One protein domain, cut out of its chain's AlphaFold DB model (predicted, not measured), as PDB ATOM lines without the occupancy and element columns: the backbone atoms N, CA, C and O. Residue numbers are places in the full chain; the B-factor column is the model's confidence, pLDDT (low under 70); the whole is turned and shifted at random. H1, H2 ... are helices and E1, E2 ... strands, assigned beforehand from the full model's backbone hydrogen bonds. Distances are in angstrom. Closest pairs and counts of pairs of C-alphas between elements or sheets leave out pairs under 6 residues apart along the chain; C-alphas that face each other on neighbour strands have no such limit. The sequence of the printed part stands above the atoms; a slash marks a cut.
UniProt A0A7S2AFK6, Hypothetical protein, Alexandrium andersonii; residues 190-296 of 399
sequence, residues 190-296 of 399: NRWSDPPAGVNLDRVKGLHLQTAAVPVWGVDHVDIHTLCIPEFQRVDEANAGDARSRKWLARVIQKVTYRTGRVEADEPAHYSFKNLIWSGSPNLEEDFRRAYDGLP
ATOM      1  N   ASN A 190     162.855 136.893 112.700       56.44
ATOM      2  CA  ASN A 190     162.831 137.505 114.019       56.44
ATOM      3  C   ASN A 190     161.380 137.592 114.499       56.44
ATOM      4  O   ASN A 190     160.596 138.429 114.055       56.44
ATOM      5  N   ARG A 191     161.046 136.691 115.416       66.06
ATOM      6  CA  ARG A 191     159.730 136.576 116.029       66.06
ATOM      7  C   ARG A 191     159.812 136.734 117.536       66.06
ATOM      8  O   ARG A 191     158.837 136.437 118.217       66.06
ATOM      9  N   TRP A 192     160.925 137.225 118.081       77.75
ATOM     10  CA  TRP A 192     160.954 137.568 119.494       77.75
ATOM     11  C   TRP A 192     160.145 138.842 119.734       77.75
ATOM     12  O   TRP A 192     160.304 139.848 119.048       77.75
ATOM     13  N   SER A 193     159.270 138.793 120.726       80.31
ATOM     14  CA  SER A 193     158.660 139.971 121.330       80.31
ATOM     15  C   SER A 193     158.888 139.867 122.825       80.31
ATOM     16  O   SER A 193     158.986 138.758 123.353       80.31
ATOM     17  N   ASP A 194     158.934 140.993 123.527       83.06
ATOM     18  CA  ASP A 194     158.852 140.918 124.979       83.06
ATOM     19  C   ASP A 194     157.524 140.260 125.394       83.06
ATOM     20  O   ASP A 194     156.508 140.390 124.691       83.06
ATOM     21  N   PRO A 195     157.525 139.494 126.495       84.81
ATOM     22  CA  PRO A 195     156.316 138.862 126.999       84.81
ATOM     23  C   PRO A 195     155.248 139.916 127.306       84.81
ATOM     24  O   PRO A 195     155.572 141.001 127.802       84.81
ATOM     25  N   PRO A 196     153.961 139.619 127.050       85.06
ATOM     26  CA  PRO A 196     152.881 140.507 127.424       85.06
ATOM     27  C   PRO A 196     152.897 140.738 128.935       85.06
ATOM     28  O   PRO A 196     153.297 139.878 129.727       85.06
ATOM     29  N   ALA A 197     152.433 141.917 129.345       85.88
ATOM     30  CA  ALA A 197     152.309 142.242 130.757       85.88
ATOM     31  C   ALA A 197     151.511 141.147 131.489       85.88
ATOM     32  O   ALA A 197     150.487 140.681 130.997       85.88
ATOM     33  N   GLY A 198     151.978 140.735 132.668       87.56
ATOM     34  CA  GLY A 198     151.295 139.738 133.496       87.56
ATOM     35  C   GLY A 198     151.702 138.281 133.260       87.56
ATOM     36  O   GLY A 198     151.230 137.422 134.010       87.56
ATOM     37  N   VAL A 199     152.591 137.992 132.300       92.62
ATOM     38  CA  VAL A 199     153.279 136.692 132.256       92.62
ATOM     39  C   VAL A 199     154.068 136.529 133.551       92.62
ATOM     40  O   VAL A 199     154.950 137.320 133.870       92.62
ATOM     41  N   ASN A 200     153.708 135.508 134.318       95.00
ATOM     42  CA  ASN A 200     154.377 135.138 135.555       95.00
ATOM     43  C   ASN A 200     154.371 133.610 135.642       95.00
ATOM     44  O   ASN A 200     153.305 132.986 135.645       95.00
ATOM     45  N   LEU A 201     155.560 133.024 135.683       96.00
ATOM     46  CA  LEU A 201     155.766 131.585 135.703       96.00
ATOM     47  C   LEU A 201     155.446 130.963 137.063       96.00
ATOM     48  O   LEU A 201     155.047 129.809 137.116       96.00
ATOM     49  N   ASP A 202     155.472 131.719 138.155       96.75
ATOM     50  CA  ASP A 202     155.011 131.208 139.450       96.75
ATOM     51  C   ASP A 202     153.504 130.918 139.420       96.75
ATOM     52  O   ASP A 202     153.034 129.969 140.046       96.75
ATOM     53  N   ARG A 203     152.733 131.670 138.613       96.69
ATOM     54  CA  ARG A 203     151.309 131.374 138.389       96.69
ATOM     55  C   ARG A 203     151.108 130.067 137.628       96.69
ATOM     56  O   ARG A 203     150.208 129.314 137.991       96.69
ATOM     57  N   VAL A 204     151.919 129.787 136.601       97.12
ATOM     58  CA  VAL A 204     151.796 128.523 135.853       97.12
ATOM     59  C   VAL A 204     152.277 127.335 136.682       97.12
ATOM     60  O   VAL A 204     151.632 126.294 136.659       97.12
ATOM     61  N   LYS A 205     153.322 127.506 137.503       97.19
ATOM     62  CA  LYS A 205     153.753 126.498 138.486       97.19
ATOM     63  C   LYS A 205     152.654 126.207 139.508       97.19
ATOM     64  O   LYS A 205     152.348 125.049 139.764       97.19
ATOM     65  N   GLY A 206     152.012 127.246 140.046       96.81
ATOM     66  CA  GLY A 206     150.880 127.093 140.961       96.81
ATOM     67  C   GLY A 206     149.690 126.373 140.320       96.81
ATOM     68  O   GLY A 206     149.109 125.490 140.942       96.81
ATOM     69  N   LEU A 207     149.360 126.702 139.066       96.50
ATOM     70  CA  LEU A 207     148.340 125.992 138.290       96.50
ATOM     71  C   LEU A 207     148.725 124.523 138.064       96.50
ATOM     72  O   LEU A 207     147.887 123.641 138.225       96.50
ATOM     73  N   HIS A 208     149.989 124.254 137.735       96.88
ATOM     74  CA  HIS A 208     150.493 122.901 137.528       96.88
ATOM     75  C   HIS A 208     150.368 122.048 138.789       96.88
ATOM     76  O   HIS A 208     149.810 120.957 138.721       96.88
ATOM     77  N   LEU A 209     150.755 122.583 139.949       96.31
ATOM     78  CA  LEU A 209     150.642 121.897 141.239       96.31
ATOM     79  C   LEU A 209     149.194 121.591 141.658       96.31
ATOM     80  O   LEU A 209     148.965 120.687 142.459       96.31
ATOM     81  N   GLN A 210     148.202 122.316 141.129       95.44
ATOM     82  CA  GLN A 210     146.785 121.982 141.336       95.44
ATOM     83  C   GLN A 210     146.352 120.764 140.513       95.44
ATOM     84  O   GLN A 210     145.428 120.056 140.909       95.44
ATOM     85  N   THR A 211     146.996 120.533 139.368       93.44
ATOM     86  CA  THR A 211     146.679 119.429 138.450       93.44
ATOM     87  C   THR A 211     147.560 118.197 138.654       93.44
ATOM     88  O   THR A 211     147.089 117.080 138.463       93.44
ATOM     89  N   ALA A 212     148.812 118.393 139.065       93.62
ATOM     90  CA  ALA A 212     149.816 117.366 139.295       93.62
ATOM     91  C   ALA A 212     150.266 117.453 140.758       93.62
ATOM     92  O   ALA A 212     151.071 118.302 141.139       93.62
ATOM     93  N   ALA A 213     149.671 116.614 141.607       92.56
ATOM     94  CA  ALA A 213     149.971 116.619 143.030       92.56
ATOM     95  C   ALA A 213     151.374 116.059 143.297       92.56
ATOM     96  O   ALA A 213     151.738 114.993 142.805       92.56
ATOM     97  N   VAL A 214     152.131 116.752 144.143       93.25
ATOM     98  CA  VAL A 214     153.453 116.307 144.591       93.25
ATOM     99  C   VAL A 214     153.303 115.206 145.650       93.25
ATOM    100  O   VAL A 214     152.540 115.381 146.609       93.25
ATOM    101  N   PRO A 215     154.044 114.087 145.550       92.88
ATOM    102  CA  PRO A 215     154.070 113.086 146.608       92.88
ATOM    103  C   PRO A 215     154.652 113.681 147.898       92.88
ATOM    104  O   PRO A 215     155.718 114.280 147.905       92.88
ATOM    105  N   VAL A 216     153.962 113.507 149.025       93.62
ATOM    106  CA  VAL A 216     154.399 114.079 150.316       93.62
ATOM    107  C   VAL A 216     155.381 113.186 151.079       93.62
ATOM    108  O   VAL A 216     156.120 113.659 151.940       93.62
ATOM    109  N   TRP A 217     155.382 111.879 150.806       96.44
ATOM    110  CA  TRP A 217     156.146 110.908 151.586       96.44
ATOM    111  C   TRP A 217     157.497 110.597 150.947       96.44
ATOM    112  O   TRP A 217     157.571 110.205 149.787       96.44
ATOM    113  N   GLY A 218     158.570 110.715 151.734       95.88
ATOM    114  CA  GLY A 218     159.923 110.337 151.314       95.88
ATOM    115  C   GLY A 218     160.602 111.312 150.350       95.88
ATOM    116  O   GLY A 218     161.726 111.032 149.935       95.88
ATOM    117  N   VAL A 219     159.966 112.438 150.024       97.25
ATOM    118  CA  VAL A 219     160.543 113.501 149.194       97.25
ATOM    119  C   VAL A 219     161.550 114.321 150.001       97.25
ATOM    120  O   VAL A 219     161.349 114.598 151.189       97.25
ATOM    121  N   ASP A 220     162.667 114.637 149.357       97.19
ATOM    122  CA  ASP A 220     163.703 115.541 149.848       97.19
ATOM    123  C   ASP A 220     163.448 116.962 149.329       97.19
ATOM    124  O   ASP A 220     163.172 117.864 150.118       97.19
ATOM    125  N   HIS A 221     163.418 117.131 148.005       95.88
ATOM    126  CA  HIS A 221     163.086 118.393 147.344       95.88
ATOM    127  C   HIS A 221     162.357 118.166 146.014       95.88
ATOM    128  O   HIS A 221     162.348 117.062 145.462       95.88
ATOM    129  N   VAL A 222     161.709 119.226 145.526       95.50
ATOM    130  CA  VAL A 222     160.963 119.240 144.263       95.50
ATOM    131  C   VAL A 222     161.407 120.435 143.448       95.50
ATOM    132  O   VAL A 222     161.246 121.576 143.883       95.50
ATOM    133  N   ASP A 223     161.892 120.159 142.247       95.06
ATOM    134  CA  ASP A 223     162.300 121.167 141.285       95.06
ATOM    135  C   ASP A 223     161.258 121.271 140.180       95.06
ATOM    136  O   ASP A 223     160.930 120.297 139.501       95.06
ATOM    137  N   ILE A 224     160.723 122.475 139.986       96.25
ATOM    138  CA  ILE A 224     159.760 122.750 138.919       96.25
ATOM    139  C   ILE A 224     160.438 123.634 137.883       96.25
ATOM    140  O   ILE A 224     160.535 124.860 138.037       96.25
ATOM    141  N   HIS A 225     160.887 122.995 136.810       95.75
ATOM    142  CA  HIS A 225     161.472 123.666 135.663       95.75
ATOM    143  C   HIS A 225     160.363 124.198 134.765       95.75
ATOM    144  O   HIS A 225     159.366 123.528 134.495       95.75
ATOM    145  N   THR A 226     160.522 125.431 134.296       97.31
ATOM    146  CA  THR A 226     159.565 126.052 133.384       97.31
ATOM    147  C   THR A 226     160.322 126.737 132.265       97.31
ATOM    148  O   THR A 226     161.154 127.602 132.521       97.31
ATOM    149  N   LEU A 227     160.011 126.355 131.032       97.69
ATOM    150  CA  LEU A 227     160.492 127.015 129.827       97.69
ATOM    151  C   LEU A 227     159.301 127.671 129.142       97.69
ATOM    152  O   LEU A 227     158.323 126.995 128.842       97.69
ATOM    153  N   CYS A 228     159.387 128.970 128.888       97.06
ATOM    154  CA  CYS A 228     158.342 129.742 128.240       97.06
ATOM    155  C   CYS A 228     158.872 130.399 126.962       97.06
ATOM    156  O   CYS A 228     159.931 131.030 126.971       97.06
ATOM    157  N   ILE A 229     158.128 130.236 125.870       95.69
ATOM    158  CA  ILE A 229     158.478 130.690 124.524       95.69
ATOM    159  C   ILE A 229     157.265 131.351 123.849       95.69
ATOM    160  O   ILE A 229     156.122 130.999 124.160       95.69
ATOM    161  N   PRO A 230     157.466 132.305 122.928       93.75
ATOM    162  CA  PRO A 230     156.374 132.833 122.116       93.75
ATOM    163  C   PRO A 230     155.865 131.774 121.124       93.75
ATOM    164  O   PRO A 230     156.646 130.987 120.593       93.75
ATOM    165  N   GLU A 231     154.560 131.764 120.843       91.69
ATOM    166  CA  GLU A 231     153.987 130.921 119.786       91.69
ATOM    167  C   GLU A 231     154.480 131.362 118.397       91.69
ATOM    168  O   GLU A 231     154.664 132.551 118.115       91.69
ATOM    169  N   PHE A 232     154.653 130.390 117.501       81.94
ATOM    170  CA  PHE A 232     154.949 130.639 116.097       81.94
ATOM    171  C   PHE A 232     153.703 131.185 115.380       81.94
ATOM    172  O   PHE A 232     152.803 130.430 115.020       81.94
ATOM    173  N   GLN A 233     153.648 132.499 115.150       71.75
ATOM    174  CA  GLN A 233     152.537 133.127 114.424       71.75
ATOM    175  C   GLN A 233     152.695 132.928 112.908       71.75
ATOM    176  O   GLN A 233     153.732 133.282 112.350       71.75
ATOM    177  N   ARG A 234     151.708 132.343 112.220       62.84
ATOM    178  CA  ARG A 234     151.751 132.211 110.751       62.84
ATOM    179  C   ARG A 234     151.605 133.587 110.091       62.84
ATOM    180  O   ARG A 234     150.807 134.404 110.539       62.84
ATOM    181  N   VAL A 235     152.386 133.821 109.035       54.88
ATOM    182  CA  VAL A 235     152.462 135.103 108.305       54.88
ATOM    183  C   VAL A 235     151.122 135.471 107.646       54.88
ATOM    184  O   VAL A 235     150.827 136.650 107.484       54.88
ATOM    185  N   ASP A 236     150.271 134.482 107.360       50.75
ATOM    186  CA  ASP A 236     148.997 134.666 106.648       50.75
ATOM    187  C   ASP A 236     147.904 135.380 107.464       50.75
ATOM    188  O   ASP A 236     146.867 135.775 106.926       50.75
ATOM    189  N   GLU A 237     148.099 135.574 108.770       54.28
ATOM    190  CA  GLU A 237     147.150 136.327 109.581       54.28
ATOM    191  C   GLU A 237     147.360 137.831 109.362       54.28
ATOM    192  O   GLU A 237     148.186 138.468 110.014       54.28
ATOM    193  N   ALA A 238     146.542 138.421 108.482       45.75
ATOM    194  CA  ALA A 238     146.484 139.851 108.136       45.75
ATOM    195  C   ALA A 238     146.361 140.841 109.328       45.75
ATOM    196  O   ALA A 238     146.344 142.053 109.127       45.75
ATOM    197  N   ASN A 239     146.309 140.342 110.568       50.25
ATOM    198  CA  ASN A 239     146.308 141.095 111.823       50.25
ATOM    199  C   ASN A 239     147.615 140.937 112.635       50.25
ATOM    200  O   ASN A 239     147.609 141.149 113.847       50.25
ATOM    201  N   ALA A 240     148.746 140.613 111.995       52.81
ATOM    202  CA  ALA A 240     150.081 140.470 112.605       52.81
ATOM    203  C   ALA A 240     150.638 141.727 113.330       52.81
ATOM    204  O   ALA A 240     151.791 141.742 113.758       52.81
ATOM    205  N   GLY A 241     149.845 142.796 113.471       55.91
ATOM    206  CA  GLY A 241     150.291 144.099 113.964       55.91
ATOM    207  C   GLY A 241     150.397 144.245 115.485       55.91
ATOM    208  O   GLY A 241     151.156 145.101 115.936       55.91
ATOM    209  N   ASP A 242     149.686 143.449 116.295       69.12
ATOM    210  CA  ASP A 242     149.747 143.604 117.756       69.12
ATOM    211  C   ASP A 242     150.564 142.495 118.424       69.12
ATOM    212  O   ASP A 242     150.035 141.459 118.836       69.12
ATOM    213  N   ALA A 243     151.865 142.746 118.591       66.94
ATOM    214  CA  ALA A 243     152.777 141.879 119.338       66.94
ATOM    215  C   ALA A 243     152.281 141.565 120.767       66.94
ATOM    216  O   ALA A 243     152.658 140.541 121.335       66.94
ATOM    217  N   ARG A 244     151.402 142.402 121.345       69.56
ATOM    218  CA  ARG A 244     150.813 142.186 122.678       69.56
ATOM    219  C   ARG A 244     149.730 141.109 122.692       69.56
ATOM    220  O   ARG A 244     149.422 140.581 123.757       69.56
ATOM    221  N   SER A 245     149.165 140.778 121.531       77.19
ATOM    222  CA  SER A 245     148.131 139.747 121.378       77.19
ATOM    223  C   SER A 245     148.699 138.334 121.198       77.19
ATOM    224  O   SER A 245     147.947 137.353 121.223       77.19
ATOM    225  N   ARG A 246     150.024 138.221 121.038       86.38
ATOM    226  CA  ARG A 246     150.709 136.954 120.792       86.38
ATOM    227  C   ARG A 246     150.510 135.987 121.960       86.38
ATOM    228  O   ARG A 246     150.703 136.345 123.122       86.38
ATOM    229  N   LYS A 247     150.155 134.743 121.640       91.50
ATOM    230  CA  LYS A 247     150.070 133.636 122.599       91.50
ATOM    231  C   LYS A 247     151.478 133.202 123.008       91.50
ATOM    232  O   LYS A 247     152.389 133.151 122.186       91.50
ATOM    233  N   TRP A 248     151.651 132.896 124.288       95.06
ATOM    234  CA  TRP A 248     152.894 132.338 124.824       95.06
ATOM    235  C   TRP A 248     152.656 130.914 125.286       95.06
ATOM    236  O   TRP A 248     151.567 130.594 125.755       95.06
ATOM    237  N   LEU A 249     153.654 130.060 125.132       96.75
ATOM    238  CA  LEU A 249     153.587 128.644 125.451       96.75
ATOM    239  C   LEU A 249     154.599 128.348 126.553       96.75
ATOM    240  O   LEU A 249     155.732 128.818 126.491       96.75
ATOM    241  N   ALA A 250     154.205 127.569 127.554       97.94
ATOM    242  CA  ALA A 250     155.086 127.127 128.622       97.94
ATOM    243  C   ALA A 250     155.100 125.603 128.718       97.94
ATOM    244  O   ALA A 250     154.046 124.972 128.727       97.94
ATOM    245  N   ARG A 251     156.299 125.038 128.841       97.81
ATOM    246  CA  ARG A 251     156.557 123.646 129.203       97.81
ATOM    247  C   ARG A 251     156.976 123.611 130.668       97.81
ATOM    248  O   ARG A 251     157.942 124.278 131.041       97.81
ATOM    249  N   VAL A 252     156.250 122.857 131.484       97.69
ATOM    250  CA  VAL A 252     156.515 122.666 132.913       97.69
ATOM    251  C   VAL A 252     156.918 121.216 133.139       97.69
ATOM    252  O   VAL A 252     156.206 120.307 132.720       97.69
ATOM    253  N   ILE A 253     158.067 121.010 133.778       96.62
ATOM    254  CA  ILE A 253     158.589 119.688 134.131       96.62
ATOM    255  C   ILE A 253     158.834 119.684 135.634       96.62
ATOM    256  O   ILE A 253     159.581 120.521 136.145       96.62
ATOM    257  N   GLN A 254     158.208 118.740 136.328       96.88
ATOM    258  CA  GLN A 254     158.405 118.511 137.751       96.88
ATOM    259  C   GLN A 254     159.418 117.379 137.941       96.88
ATOM    260  O   GLN A 254     159.220 116.273 137.442       96.88
ATOM    261  N   LYS A 255     160.513 117.660 138.651       96.31
ATOM    262  CA  LYS A 255     161.502 116.675 139.097       96.31
ATOM    263  C   LYS A 255     161.378 116.524 140.613       96.31
ATOM    264  O   LYS A 255     161.434 117.505 141.349       96.31
ATOM    265  N   VAL A 256     161.185 115.298 141.082       97.31
ATOM    266  CA  VAL A 256     161.075 114.952 142.500       97.31
ATOM    267  C   VAL A 256     162.310 114.162 142.903       97.31
ATOM    268  O   VAL A 256     162.551 113.064 142.397       97.31
ATOM    269  N   THR A 257     163.071 114.698 143.852       97.19
ATOM    270  CA  THR A 257     164.200 113.996 144.459       97.19
ATOM    271  C   THR A 257     163.761 113.414 145.793       97.19
ATOM    272  O   THR A 257     163.292 114.124 146.683       97.19
ATOM    273  N   TYR A 258     163.905 112.103 145.953       97.81
ATOM    274  CA  TYR A 258     163.581 111.394 147.187       97.81
ATOM    275  C   TYR A 258     164.788 111.349 148.124       97.81
ATOM    276  O   TYR A 258     165.935 111.345 147.686       97.81
ATOM    277  N   ARG A 259     164.545 111.179 149.427       97.62
ATOM    278  CA  ARG A 259     165.604 111.020 150.449       97.62
ATOM    279  C   ARG A 259     166.510 109.806 150.218       97.62
ATOM    280  O   ARG A 259     167.571 109.702 150.819       97.62
ATOM    281  N   THR A 260     166.082 108.871 149.372       97.00
ATOM    282  CA  THR A 260     166.884 107.726 148.924       97.00
ATOM    283  C   THR A 260     167.918 108.098 147.857       97.00
ATOM    284  O   THR A 260     168.718 107.247 147.482       97.00
ATOM    285  N   GLY A 261     167.885 109.330 147.336       96.44
ATOM    286  CA  GLY A 261     168.660 109.778 146.179       96.44
ATOM    287  C   GLY A 261     168.031 109.411 144.830       96.44
ATOM    288  O   GLY A 261     168.581 109.761 143.790       96.44
ATOM    289  N   ARG A 262     166.885 108.711 144.815       97.06
ATOM    290  CA  ARG A 262     166.133 108.459 143.578       97.06
ATOM    291  C   ARG A 262     165.564 109.779 143.060       97.06
ATOM    292  O   ARG A 262     164.970 110.520 143.837       97.06
ATOM    293  N   VAL A 263     165.703 110.027 141.762       96.56
ATOM    294  CA  VAL A 263     165.095 111.171 141.071       96.56
ATOM    295  C   VAL A 263     164.039 110.639 140.109       96.56
ATOM    296  O   VAL A 263     164.314 109.723 139.332       96.56
ATOM    297  N   GLU A 264     162.831 111.184 140.183       96.81
ATOM    298  CA  GLU A 264     161.743 110.926 139.237       96.81
ATOM    299  C   GLU A 264     161.367 112.236 138.543       96.81
ATOM    300  O   GLU A 264     161.342 113.286 139.180       96.81
ATOM    301  N   ALA A 265     161.109 112.187 137.239       95.75
ATOM    302  CA  ALA A 265     160.646 113.335 136.469       95.75
ATOM    303  C   ALA A 265     159.288 112.999 135.850       95.75
ATOM    304  O   ALA A 265     159.153 111.950 135.216       95.75
ATOM    305  N   ASP A 266     158.314 113.882 136.043       95.19
ATOM    306  CA  ASP A 266     156.986 113.748 135.449       95.19
ATOM    307  C   ASP A 266     157.026 114.040 133.941       95.19
ATOM    308  O   ASP A 266     157.931 114.717 133.434       95.19
ATOM    309  N   GLU A 267     156.017 113.550 133.216       95.12
ATOM    310  CA  GLU A 267     155.831 113.915 131.810       95.12
ATOM    311  C   GLU A 267     155.638 115.440 131.668       95.12
ATOM    312  O   GLU A 267     154.933 116.052 132.480       95.12
ATOM    313  N   PRO A 268     156.244 116.086 130.651       96.44
ATOM    314  CA  PRO A 268     156.133 117.529 130.481       96.44
ATOM    315  C   PRO A 268     154.682 117.985 130.276       96.44
ATOM    316  O   PRO A 268     154.013 117.585 129.323       96.44
ATOM    317  N   ALA A 269     154.216 118.902 131.122       97.38
ATOM    318  CA  ALA A 269     152.916 119.542 130.965       97.38
ATOM    319  C   ALA A 269     153.042 120.846 130.168       97.38
ATOM    320  O   ALA A 269     153.974 121.629 130.369       97.38
ATOM    321  N   HIS A 270     152.072 121.109 129.292       97.94
ATOM    322  CA  HIS A 270     152.083 122.269 128.405       97.94
ATOM    323  C   HIS A 270     150.927 123.226 128.711       97.94
ATOM    324  O   HIS A 270     149.777 122.820 128.902       97.94
ATOM    325  N   TYR A 271     151.242 124.518 128.736       98.06
ATOM    326  CA  TYR A 271     150.315 125.599 129.053       98.06
ATOM    327  C   TYR A 271     150.418 126.712 128.021       98.06
ATOM    328  O   TYR A 271     151.475 126.939 127.436       98.06
ATOM    329  N   SER A 272     149.326 127.441 127.823       96.88
ATOM    330  CA  SER A 272     149.304 128.639 126.996       96.88
ATOM    331  C   SER A 272     148.870 129.853 127.800       96.88
ATOM    332  O   SER A 272     147.978 129.756 128.639       96.88
ATOM    333  N   PHE A 273     149.498 130.995 127.543       96.06
ATOM    334  CA  PHE A 273     149.124 132.285 128.096       96.06
ATOM    335  C   PHE A 273     148.487 133.136 127.007       96.06
ATOM    336  O   PHE A 273     149.126 133.475 126.006       96.06
ATOM    337  N   LYS A 274     147.219 133.487 127.213       92.88
ATOM    338  CA  LYS A 274     146.456 134.394 126.350       92.88
ATOM    339  C   LYS A 274     145.471 135.174 127.208       92.88
ATOM    340  O   LYS A 274     144.910 134.631 128.154       92.88
ATOM    341  N   ASN A 275     145.256 136.450 126.886       90.06
ATOM    342  CA  ASN A 275     144.323 137.318 127.617       90.06
ATOM    343  C   ASN A 275     144.577 137.333 129.138       90.06
ATOM    344  O   ASN A 275     143.639 137.279 129.927       90.06
ATOM    345  N   LEU A 276     145.853 137.388 129.541       92.00
ATOM    346  CA  LEU A 276     146.298 137.419 130.943       92.00
ATOM    347  C   LEU A 276     146.035 136.139 131.762       92.00
ATOM    348  O   LEU A 276     146.180 136.160 132.987       92.00
ATOM    349  N   ILE A 277     145.667 135.031 131.113       94.56
ATOM    350  CA  ILE A 277     145.292 133.776 131.771       94.56
ATOM    351  C   ILE A 277     146.146 132.627 131.228       94.56
ATOM    352  O   ILE A 277     146.331 132.497 130.018       94.56
ATOM    353  N   TRP A 278     146.642 131.785 132.141       97.06
ATOM    354  CA  TRP A 278     147.249 130.494 131.818       97.06
ATOM    355  C   TRP A 278     146.170 129.418 131.685       97.06
ATOM    356  O   TRP A 278     145.318 129.285 132.562       97.06
ATOM    357  N   SER A 279     146.231 128.623 130.621       97.06
ATOM    358  CA  SER A 279     145.355 127.472 130.392       97.06
ATOM    359  C   SER A 279     146.163 126.252 129.952       97.06
ATOM    360  O   SER A 279     147.077 126.368 129.138       97.06
ATOM    361  N   GLY A 280     145.842 125.080 130.506       95.31
ATOM    362  CA  GLY A 280     146.402 123.797 130.071       95.31
ATOM    363  C   GLY A 280     145.543 123.164 128.974       95.31
ATOM    364  O   GLY A 280     144.319 123.304 128.991       95.31
ATOM    365  N   SER A 281     146.170 122.478 128.019       91.69
ATOM    366  CA  SER A 281     145.480 121.690 126.989       91.69
ATOM    367  C   SER A 281     146.421 120.614 126.429       91.69
ATOM    368  O   SER A 281     147.601 120.907 126.227       91.69
ATOM    369  N   PRO A 282     145.929 119.392 126.148       86.94
ATOM    370  CA  PRO A 282     146.759 118.295 125.645       86.94
ATOM    371  C   PRO A 282     147.359 118.576 124.259       86.94
ATOM    372  O   PRO A 282     148.448 118.111 123.957       86.94
ATOM    373  N   ASN A 283     146.705 119.399 123.433       92.25
ATOM    374  CA  ASN A 283     147.179 119.690 122.075       92.25
ATOM    375  C   ASN A 283     148.349 120.695 122.036       92.25
ATOM    376  O   ASN A 283     148.867 120.992 120.964       92.25
ATOM    377  N   LEU A 284     148.761 121.248 123.185       95.38
ATOM    378  CA  LEU A 284     149.792 122.289 123.240       95.38
ATOM    379  C   LEU A 284     151.218 121.757 123.102       95.38
ATOM    380  O   LEU A 284     152.119 122.554 122.858       95.38
ATOM    381  N   GLU A 285     151.440 120.451 123.249       96.00
ATOM    382  CA  GLU A 285     152.768 119.860 123.066       96.00
ATOM    383  C   GLU A 285     153.279 120.067 121.636       96.00
ATOM    384  O   GLU A 285     154.412 120.504 121.432       96.00
ATOM    385  N   GLU A 286     152.433 119.818 120.633       93.94
ATOM    386  CA  GLU A 286     152.833 119.969 119.235       93.94
ATOM    387  C   GLU A 286     153.065 121.439 118.868       93.94
ATOM    388  O   GLU A 286     154.043 121.760 118.190       93.94
ATOM    389  N   ASP A 287     152.215 122.338 119.371       93.19
ATOM    390  CA  ASP A 287     152.384 123.783 119.201       93.19
ATOM    391  C   ASP A 287     153.685 124.270 119.856       93.19
ATOM    392  O   ASP A 287     154.430 125.044 119.249       93.19
ATOM    393  N   PHE A 288     153.988 123.793 121.070       95.38
ATOM    394  CA  PHE A 288     155.224 124.124 121.778       95.38
ATOM    395  C   PHE A 288     156.440 123.617 121.014       95.38
ATOM    396  O   PHE A 288     157.373 124.382 120.786       95.38
ATOM    397  N   ARG A 289     156.426 122.353 120.575       94.38
ATOM    398  CA  ARG A 289     157.520 121.753 119.808       94.38
ATOM    399  C   ARG A 289     157.765 122.516 118.512       94.38
ATOM    400  O   ARG A 289     158.895 122.908 118.249       94.38
ATOM    401  N   ARG A 290     156.709 122.818 117.750       91.31
ATOM    402  CA  ARG A 290     156.800 123.608 116.513       91.31
ATOM    403  C   ARG A 290     157.383 125.000 116.771       91.31
ATOM    404  O   ARG A 290     158.237 125.451 116.012       91.31
ATOM    405  N   ALA A 291     156.947 125.670 117.840       92.38
ATOM    406  CA  ALA A 291     157.472 126.977 118.221       92.38
ATOM    407  C   ALA A 291     158.944 126.907 118.659       92.38
ATOM    408  O   ALA A 291     159.743 127.728 118.221       92.38
ATOM    409  N   TYR A 292     159.313 125.915 119.470       93.81
ATOM    410  CA  TYR A 292     160.675 125.715 119.963       93.81
ATOM    411  C   TYR A 292     161.646 125.352 118.834       93.81
ATOM    412  O   TYR A 292     162.724 125.938 118.731       93.81
ATOM    413  N   ASP A 293     161.244 124.443 117.944       90.38
ATOM    414  CA  ASP A 293     162.043 124.023 116.792       90.38
ATOM    415  C   ASP A 293     162.258 125.179 115.805       90.38
ATOM    416  O   ASP A 293     163.341 125.314 115.231       90.38
ATOM    417  N   GLY A 294     161.268 126.067 115.685       85.88
ATOM    418  CA  GLY A 294     161.353 127.297 114.901       85.88
ATOM    419  C   GLY A 294     162.230 128.397 115.511       85.88
ATOM    420  O   GLY A 294     162.485 129.390 114.834       85.88
ATOM    421  N   LEU A 295     162.699 128.260 116.759       89.06
ATOM    422  CA  LEU A 295     163.656 129.197 117.354       89.06
ATOM    423  C   LEU A 295     165.094 128.799 117.006       89.06
ATOM    424  O   LEU A 295     165.431 127.609 117.080       89.06
ATOM    425  N   PRO A 296     165.977 129.771 116.721       87.62
ATOM    426  CA  PRO A 296     167.389 129.470 116.585       87.62
ATOM    427  C   PRO A 296     168.016 129.076 117.933       87.62
ATOM    428  O   PRO A 296     167.501 129.478 118.985       87.62
TER     429      PRO A 296
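AT A GLANCE: This is residues 190 to 296 of the 399 residues of the protein "Hypothetical protein" of Alexandrium andersonii (UniProt A0A7S2AFK6). A long, twisted sheet, built on the hairpin of E1 and E2, has one helix on each face: it curls round H1, while H2 crosses it on the opposite face, near the end of the hairpin where E1 ends and E2 begins. Beyond that same end the loop between E1 and E2 sticks out with residues 234 to 242. The printed part has 107 residues, with two named helices and five named strands, a mixed class: along the chain H1 comes first, then the five strands E1 to E5, and H2 last; the sheet is branched, with the antiparallel neighbour pairs E1 and E2, E2 and E3, E2 and E4, and E4 and E5, and E1, E2 and E3 form a meander, each strand the antiparallel neighbour of the one before. The whole is only just loose, close to compact, with a radius of gyration of the C-alphas of 15.9 A and spans of 55 by 25 by 22 A.

IN THESE COORDINATES: Begin at Asn 190 and go on to C-alpha 201 at (155.766, 131.585, 135.703); there H1 starts and runs over residues 201 to 211, 15.4 A long. Next find E1, residues 219 to 230, 33.5 A, from C-alpha 219 at (160.543, 113.501, 149.194). E2, residues 248 to 258, runs back over 32.4 A. Then come E3, residues 263 to 265, E4, residues 269 to 274, 16.8 A, and E5, residues 277 to 280. H2, residues 284 to 293, is 14.0 A long and ends at C-alpha 293 at (162.043, 124.023, 116.792).

HOW THE PARTS SIT: Look first at E2, which has E1 on one side and E3 and E4 on the other side. E1 and E2 are an antiparallel hairpin at 166 degrees; N 223 and O 255 are 2.8 A apart, within hydrogen-bond range. E2 pairs with E4 over residues 248 to 252, with N 250 and O 271 at 2.8 A, and with E3 over residues 255 to 257, with N 256 and O 264 at 2.8 A. E4 and E5 form another hairpin, with N 272 and O 279 at 2.8 A. H1 is on the sheet; its closest C-alphas to E5 are those of Val 204 and Trp 278, 6.4 A. H2 is on the opposite face at a height over the sheet of 8.7 A, and runs across the strands, at 78 degrees to E4 on the local plane. The closest C-alphas of H2 and E4 are those of His 270 and Leu 284, 5.7 A. H1 and H2 are apart. In H1 and H2 every O i to N i+4 pair is within hydrogen-bond range.

THE WHOLE: The C-alphas farthest apart are those of Ala 238 and Thr 260, 55.8 A. Without residues 234 to 242, which stand free, the body spans 47 by 26 by 22 A. The link from E1 to E2, 17 residues, is long. The printed part has no cut. Its mean pLDDT is 89.2; look for values under 70 at residues 190 to 191 and 234 to 244.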